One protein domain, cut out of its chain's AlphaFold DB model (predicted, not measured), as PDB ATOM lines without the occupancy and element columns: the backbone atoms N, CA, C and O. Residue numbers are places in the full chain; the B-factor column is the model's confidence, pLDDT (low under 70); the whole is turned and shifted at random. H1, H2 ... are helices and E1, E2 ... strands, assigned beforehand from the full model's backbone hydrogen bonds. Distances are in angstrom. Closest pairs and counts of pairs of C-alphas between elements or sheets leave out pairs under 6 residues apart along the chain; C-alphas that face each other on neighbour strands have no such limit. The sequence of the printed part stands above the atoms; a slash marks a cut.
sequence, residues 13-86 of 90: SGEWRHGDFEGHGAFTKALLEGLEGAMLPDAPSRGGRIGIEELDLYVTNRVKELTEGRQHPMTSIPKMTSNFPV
ATOM      1  N   SER A  13      23.604 -35.373 -13.754       97.69
ATOM      2  CA  SER A  13      24.245 -36.668 -13.527       97.69
ATOM      3  C   SER A  13      23.810 -37.698 -14.568       97.69
ATOM      4  O   SER A  13      22.635 -37.762 -14.938       97.69
ATOM      5  N   GLY A  14      24.748 -38.558 -14.979       97.00
ATOM      6  CA  GLY A  14      24.456 -39.742 -15.798       97.00
ATOM      7  C   GLY A  14      23.613 -40.796 -15.068       97.00
ATOM      8  O   GLY A  14      22.935 -41.601 -15.696       97.00
ATOM      9  N   GLU A  15      23.586 -40.764 -13.733       96.31
ATOM     10  CA  GLU A  15      22.753 -41.670 -12.929       96.31
ATOM     11  C   GLU A  15      21.268 -41.270 -12.957       96.31
ATOM     12  O   GLU A  15      20.382 -42.088 -12.706       96.31
ATOM     13  N   TRP A  16      20.954 -40.014 -13.289       97.38
ATOM     14  CA  TRP A  16      19.581 -39.504 -13.329       97.38
ATOM     15  C   TRP A  16      18.929 -39.786 -14.682       97.38
ATOM     16  O   TRP A  16      18.540 -38.880 -15.414       97.38
ATOM     17  N   ARG A  17      18.821 -41.071 -15.019       95.81
ATOM     18  CA  ARG A  17      18.266 -41.559 -16.289       95.81
ATOM     19  C   ARG A  17      16.743 -41.487 -16.303       95.81
ATOM     20  O   ARG A  17      16.092 -41.758 -15.293       95.81
ATOM     21  N   HIS A  18      16.159 -41.173 -17.454       94.44
ATOM     22  CA  HIS A  18      14.708 -41.198 -17.669       94.44
ATOM     23  C   HIS A  18      14.395 -41.551 -19.121       94.44
ATOM     24  O   HIS A  18      14.940 -40.912 -20.024       94.44
ATOM     25  N   GLY A  19      13.537 -42.552 -19.338       90.25
ATOM     26  CA  GLY A  19      13.333 -43.154 -20.657       90.25
ATOM     27  C   GLY A  19      14.644 -43.692 -21.241       90.25
ATOM     28  O   GLY A  19      15.463 -44.267 -20.524       90.25
ATOM     29  N   ASP A  20      14.863 -43.444 -22.530       92.06
ATOM     30  CA  ASP A  20      16.055 -43.903 -23.257       92.06
ATOM     31  C   ASP A  20      17.273 -42.969 -23.112       92.06
ATOM     32  O   ASP A  20      18.341 -43.243 -23.658       92.06
ATOM     33  N   PHE A  21      17.145 -41.859 -22.378       89.56
ATOM     34  CA  PHE A  21      18.217 -40.872 -22.231       89.56
ATOM     35  C   PHE A  21      19.224 -41.267 -21.140       89.56
ATOM     36  O   PHE A  21      18.860 -41.734 -20.057       89.56
ATOM     37  N   GLU A  22      20.510 -41.033 -21.416       87.81
ATOM     38  CA  GLU A  22      21.633 -41.487 -20.581       87.81
ATOM     39  C   GLU A  22      21.932 -40.611 -19.352       87.81
ATOM     40  O   GLU A  22      22.828 -40.946 -18.584       87.81
ATOM     41  N   GLY A  23      21.193 -39.521 -19.139       95.12
ATOM     42  CA  GLY A  23      21.331 -38.642 -17.977       95.12
ATOM     43  C   GLY A  23      20.531 -37.352 -18.132       95.12
ATOM     44  O   GLY A  23      20.207 -36.948 -19.248       95.12
ATOM     45  N   HIS A  24      20.218 -36.706 -17.011       97.88
ATOM     46  CA  HIS A  24      19.453 -35.457 -16.957       97.88
ATOM     47  C   HIS A  24      19.987 -34.538 -15.861       97.88
ATOM     48  O   HIS A  24      20.753 -34.952 -14.988       97.88
ATOM     49  N   GLY A  25      19.515 -33.292 -15.860       98.19
ATOM     50  CA  GLY A  25      19.526 -32.456 -14.663       98.19
ATOM     51  C   GLY A  25      18.557 -32.978 -13.600       98.19
ATOM     52  O   GLY A  25      17.504 -33.520 -13.944       98.19
ATOM     53  N   ALA A  26      18.862 -32.770 -12.313       98.44
ATOM     54  CA  ALA A  26      18.008 -33.244 -11.210       98.44
ATOM     55  C   ALA A  26      16.564 -32.739 -11.346       98.44
ATOM     56  O   ALA A  26      15.609 -33.485 -11.145       98.44
ATOM     57  N   PHE A  27      16.413 -31.472 -11.744       98.56
ATOM     58  CA  PHE A  27      15.112 -30.856 -11.996       98.56
ATOM     59  C   PHE A  27      14.359 -31.524 -13.145       98.56
ATOM     60  O   PHE A  27      13.200 -31.886 -12.975       98.56
ATOM     61  N   THR A  28      14.999 -31.707 -14.301       97.69
ATOM     62  CA  THR A  28      14.353 -32.321 -15.470       97.69
ATOM     63  C   THR A  28      13.940 -33.755 -15.167       97.69
ATOM     64  O   THR A  28      12.818 -34.142 -15.485       97.69
ATOM     65  N   LYS A  29      14.800 -34.517 -14.483       97.69
ATOM     66  CA  LYS A  29      14.481 -35.868 -14.024       97.69
ATOM     67  C   LYS A  29      13.226 -35.880 -13.146       97.69
ATOM     68  O   LYS A  29      12.283 -36.604 -13.446       97.69
ATOM     69  N   ALA A  30      13.198 -35.042 -12.110       97.94
ATOM     70  CA  ALA A  30      12.060 -34.923 -11.204       97.94
ATOM     71  C   ALA A  30      10.775 -34.459 -11.913       97.94
ATOM     72  O   ALA A  30       9.688 -34.949 -11.618       97.94
ATOM     73  N   LEU A  31      10.881 -33.517 -12.852       97.19
ATOM     74  CA  LEU A  31       9.738 -33.011 -13.609       97.19
ATOM     75  C   LEU A  31       9.112 -34.104 -14.481       97.19
ATOM     76  O   LEU A  31       7.893 -34.242 -14.479       97.19
ATOM     77  N   LEU A  32       9.929 -34.884 -15.195       95.69
ATOM     78  CA  LEU A  32       9.447 -35.978 -16.041       95.69
ATOM     79  C   LEU A  32       8.760 -37.070 -15.211       95.69
ATOM     80  O   LEU A  32       7.632 -37.438 -15.520       95.69
ATOM     81  N   GLU A  33       9.384 -37.508 -14.110       94.88
ATOM     82  CA  GLU A  33       8.768 -38.467 -13.179       94.88
ATOM     83  C   GLU A  33       7.426 -37.944 -12.629       94.88
ATOM     84  O   GLU A  33       6.436 -38.674 -12.567       94.88
ATOM     85  N   GLY A  34       7.371 -36.661 -12.260       93.81
ATOM     86  CA  GLY A  34       6.160 -36.028 -11.743       93.81
ATOM     87  C   GLY A  34       5.032 -35.956 -12.773       93.81
ATOM     88  O   GLY A  34       3.887 -36.228 -12.426       93.81
ATOM     89  N   LEU A  35       5.340 -35.629 -14.033       92.19
ATOM     90  CA  LEU A  35       4.361 -35.569 -15.128       92.19
ATOM     91  C   LEU A  35       3.821 -36.951 -15.517       92.19
ATOM     92  O   LEU A  35       2.670 -37.056 -15.928       92.19
ATOM     93  N   GLU A  36       4.623 -38.001 -15.343       90.81
ATOM     94  CA  GLU A  36       4.227 -39.400 -15.549       90.81
ATOM     95  C   GLU A  36       3.451 -39.989 -14.362       90.81
ATOM     96  O   GLU A  36       3.123 -41.173 -14.347       90.81
ATOM     97  N   GLY A  37       3.121 -39.173 -13.357       85.00
ATOM     98  CA  GLY A  37       2.267 -39.598 -12.255       85.00
ATOM     99  C   GLY A  37       2.992 -40.384 -11.171       85.00
ATOM    100  O   GLY A  37       2.336 -41.123 -10.442       85.00
ATOM    101  N   ALA A  38       4.304 -40.196 -10.976       80.69
ATOM    102  CA  ALA A  38       5.055 -40.868  -9.905       80.69
ATOM    103  C   ALA A  38       4.464 -40.667  -8.488       80.69
ATOM    104  O   ALA A  38       4.730 -41.455  -7.583       80.69
ATOM    105  N   MET A  39       3.640 -39.635  -8.284       75.00
ATOM    106  CA  MET A  39       2.913 -39.363  -7.034       75.00
ATOM    107  C   MET A  39       1.479 -39.928  -6.976       75.00
ATOM    108  O   MET A  39       0.791 -39.749  -5.972       75.00
ATOM    109  N   LEU A  40       1.009 -40.588  -8.038       70.50
ATOM    110  CA  LEU A  40      -0.360 -41.082  -8.195       70.50
ATOM    111  C   LEU A  40      -0.380 -42.568  -8.603       70.50
ATOM    112  O   LEU A  40      -0.839 -42.897  -9.695       70.50
ATOM    113  N   PRO A  41       0.039 -43.499  -7.724       64.75
ATOM    114  CA  PRO A  41      -0.071 -44.935  -8.004       64.75
ATOM    115  C   PRO A  41      -1.518 -45.388  -8.282       64.75
ATOM    116  O   PRO A  41      -1.725 -46.354  -9.009       64.75
ATOM    117  N   ASP A  42      -2.516 -44.648  -7.780       63.47
ATOM    118  CA  ASP A  42      -3.944 -44.894  -8.023       63.47
ATOM    119  C   ASP A  42      -4.569 -43.903  -9.035       63.47
ATOM    120  O   ASP A  42      -5.781 -43.660  -8.984       63.47
ATOM    121  N   ALA A  43      -3.775 -43.297  -9.934       62.00
ATOM    122  CA  ALA A  43      -4.200 -42.262 -10.895       62.00
ATOM    123  C   ALA A  43      -5.562 -42.508 -11.589       62.00
ATOM    124  O   ALA A  43      -6.361 -41.562 -11.635       62.00
ATOM    125  N   PRO A  44      -5.915 -43.740 -12.023       60.66
ATOM    126  CA  PRO A  44      -7.212 -44.006 -12.652       60.66
ATOM    127  C   PRO A  44      -8.405 -43.672 -11.742       60.66
ATOM    128  O   PRO A  44      -9.425 -43.152 -12.192       60.66
ATOM    129  N   SER A  45      -8.273 -43.905 -10.432       60.72
ATOM    130  CA  SER A  45      -9.329 -43.650  -9.441       60.72
ATOM    131  C   SER A  45      -9.515 -42.164  -9.097       60.72
ATOM    132  O   SER A  45     -10.552 -41.779  -8.558       60.72
ATOM    133  N   ARG A  46      -8.534 -41.316  -9.438       63.41
ATOM    134  CA  ARG A  46      -8.542 -39.861  -9.198       63.41
ATOM    135  C   ARG A  46      -8.797 -39.044 -10.466       63.41
ATOM    136  O   ARG A  46      -8.587 -37.834 -10.482       63.41
ATOM    137  N   GLY A  47      -9.269 -39.699 -11.526       72.69
ATOM    138  CA  GLY A  47      -9.551 -39.054 -12.807       72.69
ATOM    139  C   GLY A  47      -8.297 -38.670 -13.595       72.69
ATOM    140  O   GLY A  47      -8.396 -37.800 -14.459       72.69
ATOM    141  N   GLY A  48      -7.146 -39.280 -13.283       82.31
ATOM    142  CA  GLY A  48      -5.932 -39.228 -14.100       82.31
ATOM    143  C   GLY A  48      -5.328 -37.838 -14.280       82.31
ATOM    144  O   GLY A  48      -4.674 -37.598 -15.280       82.31
ATOM    145  N   ARG A  49      -5.574 -36.875 -13.385       87.69
ATOM    146  CA  ARG A  49      -5.092 -35.493 -13.545       87.69
ATOM    147  C   ARG A  49      -4.088 -35.124 -12.471       87.69
ATOM    148  O   ARG A  49      -4.303 -35.416 -11.301       87.69
ATOM    149  N   ILE A  50      -3.043 -34.420 -12.890       89.75
ATOM    150  CA  ILE A  50      -2.003 -33.875 -12.020       89.75
ATOM    151  C   ILE A  50      -2.165 -32.363 -11.955       89.75
ATOM    152  O   ILE A  50      -2.091 -31.695 -12.987       89.75
ATOM    153  N   GLY A  51      -2.389 -31.827 -10.759       92.38
ATOM    154  CA  GLY A  51      -2.444 -30.398 -10.484       92.38
ATOM    155  C   GLY A  51      -1.064 -29.753 -10.365       92.38
ATOM    156  O   GLY A  51      -0.070 -30.407 -10.043       92.38
ATOM    157  N   ILE A  52      -0.996 -28.440 -10.598       94.56
ATOM    158  CA  ILE A  52       0.247 -27.665 -10.481       94.56
ATOM    159  C   ILE A  52       0.850 -27.725  -9.070       94.56
ATOM    160  O   ILE A  52       2.067 -27.813  -8.940       94.56
ATOM    161  N   GLU A  53       0.025 -27.708  -8.020       93.56
ATOM    162  CA  GLU A  53       0.506 -27.745  -6.628       93.56
ATOM    163  C   GLU A  53       1.126 -29.105  -6.274       93.56
ATOM    164  O   GLU A  53       2.130 -29.177  -5.569       93.56
ATOM    165  N   GLU A  54       0.550 -30.187  -6.800       92.31
ATOM    166  CA  GLU A  54       1.040 -31.553  -6.592       92.31
ATOM    167  C   GLU A  54       2.364 -31.761  -7.327       92.31
ATOM    168  O   GLU A  54       3.326 -32.263  -6.742       92.31
ATOM    169  N   LEU A  55       2.436 -31.306  -8.583       95.12
ATOM    170  CA  LEU A  55       3.665 -31.355  -9.368       95.12
ATOM    171  C   LEU A  55       4.784 -30.536  -8.712       95.12
ATOM    172  O   LEU A  55       5.911 -31.017  -8.613       95.12
ATOM    173  N   ASP A  56       4.486 -29.324  -8.236       96.12
ATOM    174  CA  ASP A  56       5.462 -28.461  -7.565       96.12
ATOM    175  C   ASP A  56       6.022 -29.107  -6.291       96.12
ATOM    176  O   ASP A  56       7.240 -29.146  -6.088       96.12
ATOM    177  N   LEU A  57       5.145 -29.691  -5.467       95.38
ATOM    178  CA  LEU A  57       5.542 -30.415  -4.263       95.38
ATOM    179  C   LEU A  57       6.434 -31.618  -4.595       95.38
ATOM    180  O   LEU A  57       7.476 -31.806  -3.958       95.38
ATOM    181  N   TYR A  58       6.047 -32.422  -5.589       96.50
ATOM    182  CA  TYR A  58       6.824 -33.586  -6.010       96.50
ATOM    183  C   TYR A  58       8.208 -33.180  -6.512       96.50
ATOM    184  O   TYR A  58       9.215 -33.677  -6.009       96.50
ATOM    185  N   VAL A  59       8.269 -32.234  -7.454       97.88
ATOM    186  CA  VAL A  59       9.532 -31.773  -8.040       97.88
ATOM    187  C   VAL A  59      10.448 -31.197  -6.963       97.88
ATOM    188  O   VAL A  59      11.636 -31.516  -6.938       97.88
ATOM    189  N   THR A  60       9.907 -30.413  -6.028       97.81
ATOM    190  CA  THR A  60      10.677 -29.837  -4.917       97.81
ATOM    191  C   THR A  60      11.334 -30.910  -4.055       97.81
ATOM    192  O   THR A  60      12.541 -30.852  -3.805       97.81
ATOM    193  N   ASN A  61      10.568 -31.915  -3.632       97.81
ATOM    194  CA  ASN A  61      11.096 -32.992  -2.800       97.81
ATOM    195  C   ASN A  61      12.083 -33.867  -3.574       97.81
ATOM    196  O   ASN A  61      13.161 -34.181  -3.071       97.81
ATOM    197  N   ARG A  62      11.760 -34.199  -4.823       98.12
ATOM    198  CA  ARG A  62      12.568 -35.102  -5.634       98.12
ATOM    199  C   ARG A  62      13.917 -34.499  -6.016       98.12
ATOM    200  O   ARG A  62      14.931 -35.186  -5.941       98.12
ATOM    201  N   VAL A  63      13.973 -33.208  -6.349       98.56
ATOM    202  CA  VAL A  63      15.256 -32.521  -6.580       98.56
ATOM    203  C   VAL A  63      16.103 -32.522  -5.312       98.56
ATOM    204  O   VAL A  63      17.300 -32.806  -5.374       98.56
ATOM    205  N   LYS A  64      15.493 -32.263  -4.152       98.25
ATOM    206  CA  LYS A  64      16.196 -32.300  -2.869       98.25
ATOM    207  C   LYS A  64      16.783 -33.686  -2.584       98.25
ATOM    208  O   LYS A  64      17.925 -33.766  -2.144       98.25
ATOM    209  N   GLU A  65      16.040 -34.756  -2.859       98.31
ATOM    210  CA  GLU A  65      16.522 -36.137  -2.722       98.31
ATOM    211  C   GLU A  65      17.701 -36.431  -3.652       98.31
ATOM    212  O   GLU A  65      18.754 -36.857  -3.185       98.31
ATOM    213  N   LEU A  66      17.545 -36.173  -4.956       98.38
ATOM    214  CA  LEU A  66      18.570 -36.469  -5.964       98.38
ATOM    215  C   LEU A  66      19.879 -35.723  -5.701       98.38
ATOM    216  O   LEU A  66      20.954 -36.225  -6.012       98.38
ATOM    217  N   THR A  67      19.784 -34.515  -5.145       98.38
ATOM    218  CA  THR A  67      20.926 -33.617  -4.948       98.38
ATOM    219  C   THR A  67      21.436 -33.574  -3.516       98.38
ATOM    220  O   THR A  67      22.303 -32.753  -3.216       98.38
ATOM    221  N   GLU A  68      20.897 -34.412  -2.627       98.00
ATOM    222  CA  GLU A  68      21.231 -34.421  -1.197       98.00
ATOM    223  C   GLU A  68      21.066 -33.031  -0.545       98.00
ATOM    224  O   GLU A  68      21.831 -32.616   0.324       98.00
ATOM    225  N   GLY A  69      20.059 -32.276  -0.993       97.88
ATOM    226  CA  GLY A  69      19.750 -30.931  -0.504       97.88
ATOM    227  C   GLY A  69      20.666 -29.816  -1.007       97.88
ATOM    228  O   GLY A  69      20.658 -28.731  -0.432       97.88
ATOM    229  N   ARG A  70      21.451 -30.049  -2.065       98.06
ATOM    230  CA  ARG A  70      22.344 -29.033  -2.654       98.06
ATOM    231  C   ARG A  70      21.665 -28.115  -3.673       98.06
ATOM    232  O   ARG A  70      22.275 -27.127  -4.075       98.06
ATOM    233  N   GLN A  71      20.458 -28.460  -4.114       98.44
ATOM    234  CA  GLN A  71      19.690 -27.708  -5.099       98.44
ATOM    235  C   GLN A  71      18.230 -27.586  -4.654       98.44
ATOM    236  O   GLN A  71      17.600 -28.582  -4.296       98.44
ATOM    237  N   HIS A  72      17.682 -26.374  -4.743       98.19
ATOM    238  CA  HIS A  72      16.293 -26.074  -4.403       98.19
ATOM    239  C   HIS A  72      15.571 -25.399  -5.580       98.19
ATOM    240  O   HIS A  72      15.878 -24.247  -5.908       98.19
ATOM    241  N   PRO A  73      14.610 -26.074  -6.239       97.88
ATOM    242  CA  PRO A  73      13.800 -25.442  -7.271       97.88
ATOM    243  C   PRO A  73      12.863 -24.398  -6.654       97.88
ATOM    244  O   PRO A  73      12.528 -24.456  -5.471       97.88
ATOM    245  N   MET A  74      12.446 -23.425  -7.463       96.38
ATOM    246  CA  MET A  74      11.576 -22.337  -7.018       96.38
ATOM    247  C   MET A  74      10.375 -22.175  -7.937       96.38
ATOM    248  O   MET A  74      10.490 -22.137  -9.167       96.38
ATOM    249  N   THR A  75       9.217 -21.964  -7.325       95.75
ATOM    250  CA  THR A  75       7.969 -21.722  -8.041       95.75
ATOM    251  C   THR A  75       7.242 -20.543  -7.424       95.75
ATOM    252  O   THR A  75       7.153 -20.402  -6.208       95.75
ATOM    253  N   SER A  76       6.728 -19.660  -8.278       94.50
ATOM    254  CA  SER A  76       5.854 -18.571  -7.864       94.50
ATOM    255  C   SER A  76       4.488 -18.796  -8.492       94.50
ATOM    256  O   SER A  76       4.332 -18.663  -9.706       94.50
ATOM    257  N   ILE A  77       3.519 -19.174  -7.661       91.50
ATOM    258  CA  ILE A  77       2.107 -19.279  -8.031       91.50
ATOM    259  C   ILE A  77       1.383 -18.116  -7.343       91.50
ATOM    260  O   ILE A  77       1.464 -17.993  -6.116       91.50
ATOM    261  N   PRO A  78       0.702 -17.221  -8.080       94.00
ATOM    262  CA  PRO A  78      -0.067 -16.147  -7.459       94.00
ATOM    263  C   PRO A  78      -1.136 -16.715  -6.516       94.00
ATOM    264  O   PRO A  78      -1.861 -17.625  -6.902       94.00
ATOM    265  N   LYS A  79      -1.289 -16.137  -5.317       90.38
ATOM    266  CA  LYS A  79      -2.151 -16.664  -4.234       90.38
ATOM    267  C   LYS A  79      -3.613 -16.936  -4.612       90.38
ATOM    268  O   LYS A  79      -4.252 -17.757  -3.973       90.38
ATOM    269  N   MET A  80      -4.152 -16.213  -5.594       93.62
ATOM    270  CA  MET A  80      -5.548 -16.350  -6.038       93.62
ATOM    271  C   MET A  80      -5.712 -17.323  -7.214       93.62
ATOM    272  O   MET A  80      -6.804 -17.444  -7.764       93.62
ATOM    273  N   THR A  81      -4.637 -17.990  -7.626       95.06
ATOM    274  CA  THR A  81      -4.686 -19.010  -8.674       95.06
ATOM    275  C   THR A  81      -5.198 -20.296  -8.049       95.06
ATOM    276  O   THR A  81      -4.581 -20.815  -7.125       95.06
ATOM    277  N   SER A  82      -6.333 -20.804  -8.522       94.88
ATOM    278  CA  SER A  82      -6.804 -22.134  -8.125       94.88
ATOM    279  C   SER A  82      -5.829 -23.207  -8.601       94.88
ATOM    280  O   SER A  82      -5.232 -23.044  -9.663       94.88
ATOM    281  N   ASN A  83      -5.713 -24.322  -7.877       92.62
ATOM    282  CA  ASN A  83      -5.017 -25.496  -8.398       92.62
ATOM    283  C   ASN A  83      -5.669 -25.931  -9.727       92.62
ATOM    284  O   ASN A  83      -6.894 -26.049  -9.816       92.62
ATOM    285  N   PHE A  84      -4.859 -26.132 -10.765       92.56
ATOM    286  CA  PHE A  84      -5.313 -26.477 -12.110       92.56
ATOM    287  C   PHE A  84      -4.478 -27.627 -12.678       92.56
ATOM    288  O   PHE A  84      -3.300 -27.753 -12.332       92.56
ATOM    289  N   PRO A  85      -5.066 -28.469 -13.547       92.25
ATOM    290  CA  PRO A  85      -4.362 -29.600 -14.125       92.25
ATOM    291  C   PRO A  85      -3.268 -29.134 -15.091       92.25
ATOM    292  O   PRO A  85      -3.504 -28.283 -15.949       92.25
ATOM    293  N   VAL A  86      -2.090 -29.735 -14.967       93.00
ATOM    294  CA  VAL A  86      -0.920 -29.520 -15.832       93.00
ATOM    295  C   VAL A  86      -0.522 -30.769 -16.610       93.00
ATOM    296  O   VAL A  86       0.188 -30.653 -17.605       93.00
TER     297      VAL A  86
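This is residues 13 to 86 of the 90 residues of an uncharacterized protein of Candidatus Kentron sp. LFY (UniProt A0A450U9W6). Two helices, H1 and the longer H3, pack side by side and run opposite ways; a loop folds at the beginning of H1, residues 41 to 47 with the short H2 stick out, and a long tail turns back past H3 and then folds in toward E1. The printed part has 74 residues, with three named helices and one named strand in the order H1, H2, E1, H3. The class is mostly helix, though under half of the residues are in named elements. It is only just compact, close to loose, with a radius of gyration of the C-alphas of 13.2 A and spans of 36 by 28 by 16 A.

Look first at H1, residues 26 to 35, which touches H3, residues 52 to 66; their closest C-alphas, of Ala 30 and Val 59, are 5.1 A apart. Their lines stand at a steep tilt of 40 degrees, opposite ways. H2, residues 43 to 46, is apart from both. E1, residues 49 to 51, pairs with no named strand and meets H3 only through their link. In H1 and H3 every O i to N i+4 pair is within hydrogen-bond range; H2 is too short for such a pair.

Find C-alpha 26 at (18.008, -33.244, -11.210); from there H1 runs 14.4 A to C-alpha 35. H2 and E1 follow, and H3 runs 20.8 A from C-alpha 52 at (0.247, -27.665, -10.481) to C-alpha 66 at (18.570, -36.469, -5.964).

The two C-alphas farthest apart, of Glu 22 and Met 80, are 39.8 A apart. The printed part has no cut, and no link between named elements is long. Residues 67 to 86 hold no named element. The pLDDT is under 70 at residues 41 to 46.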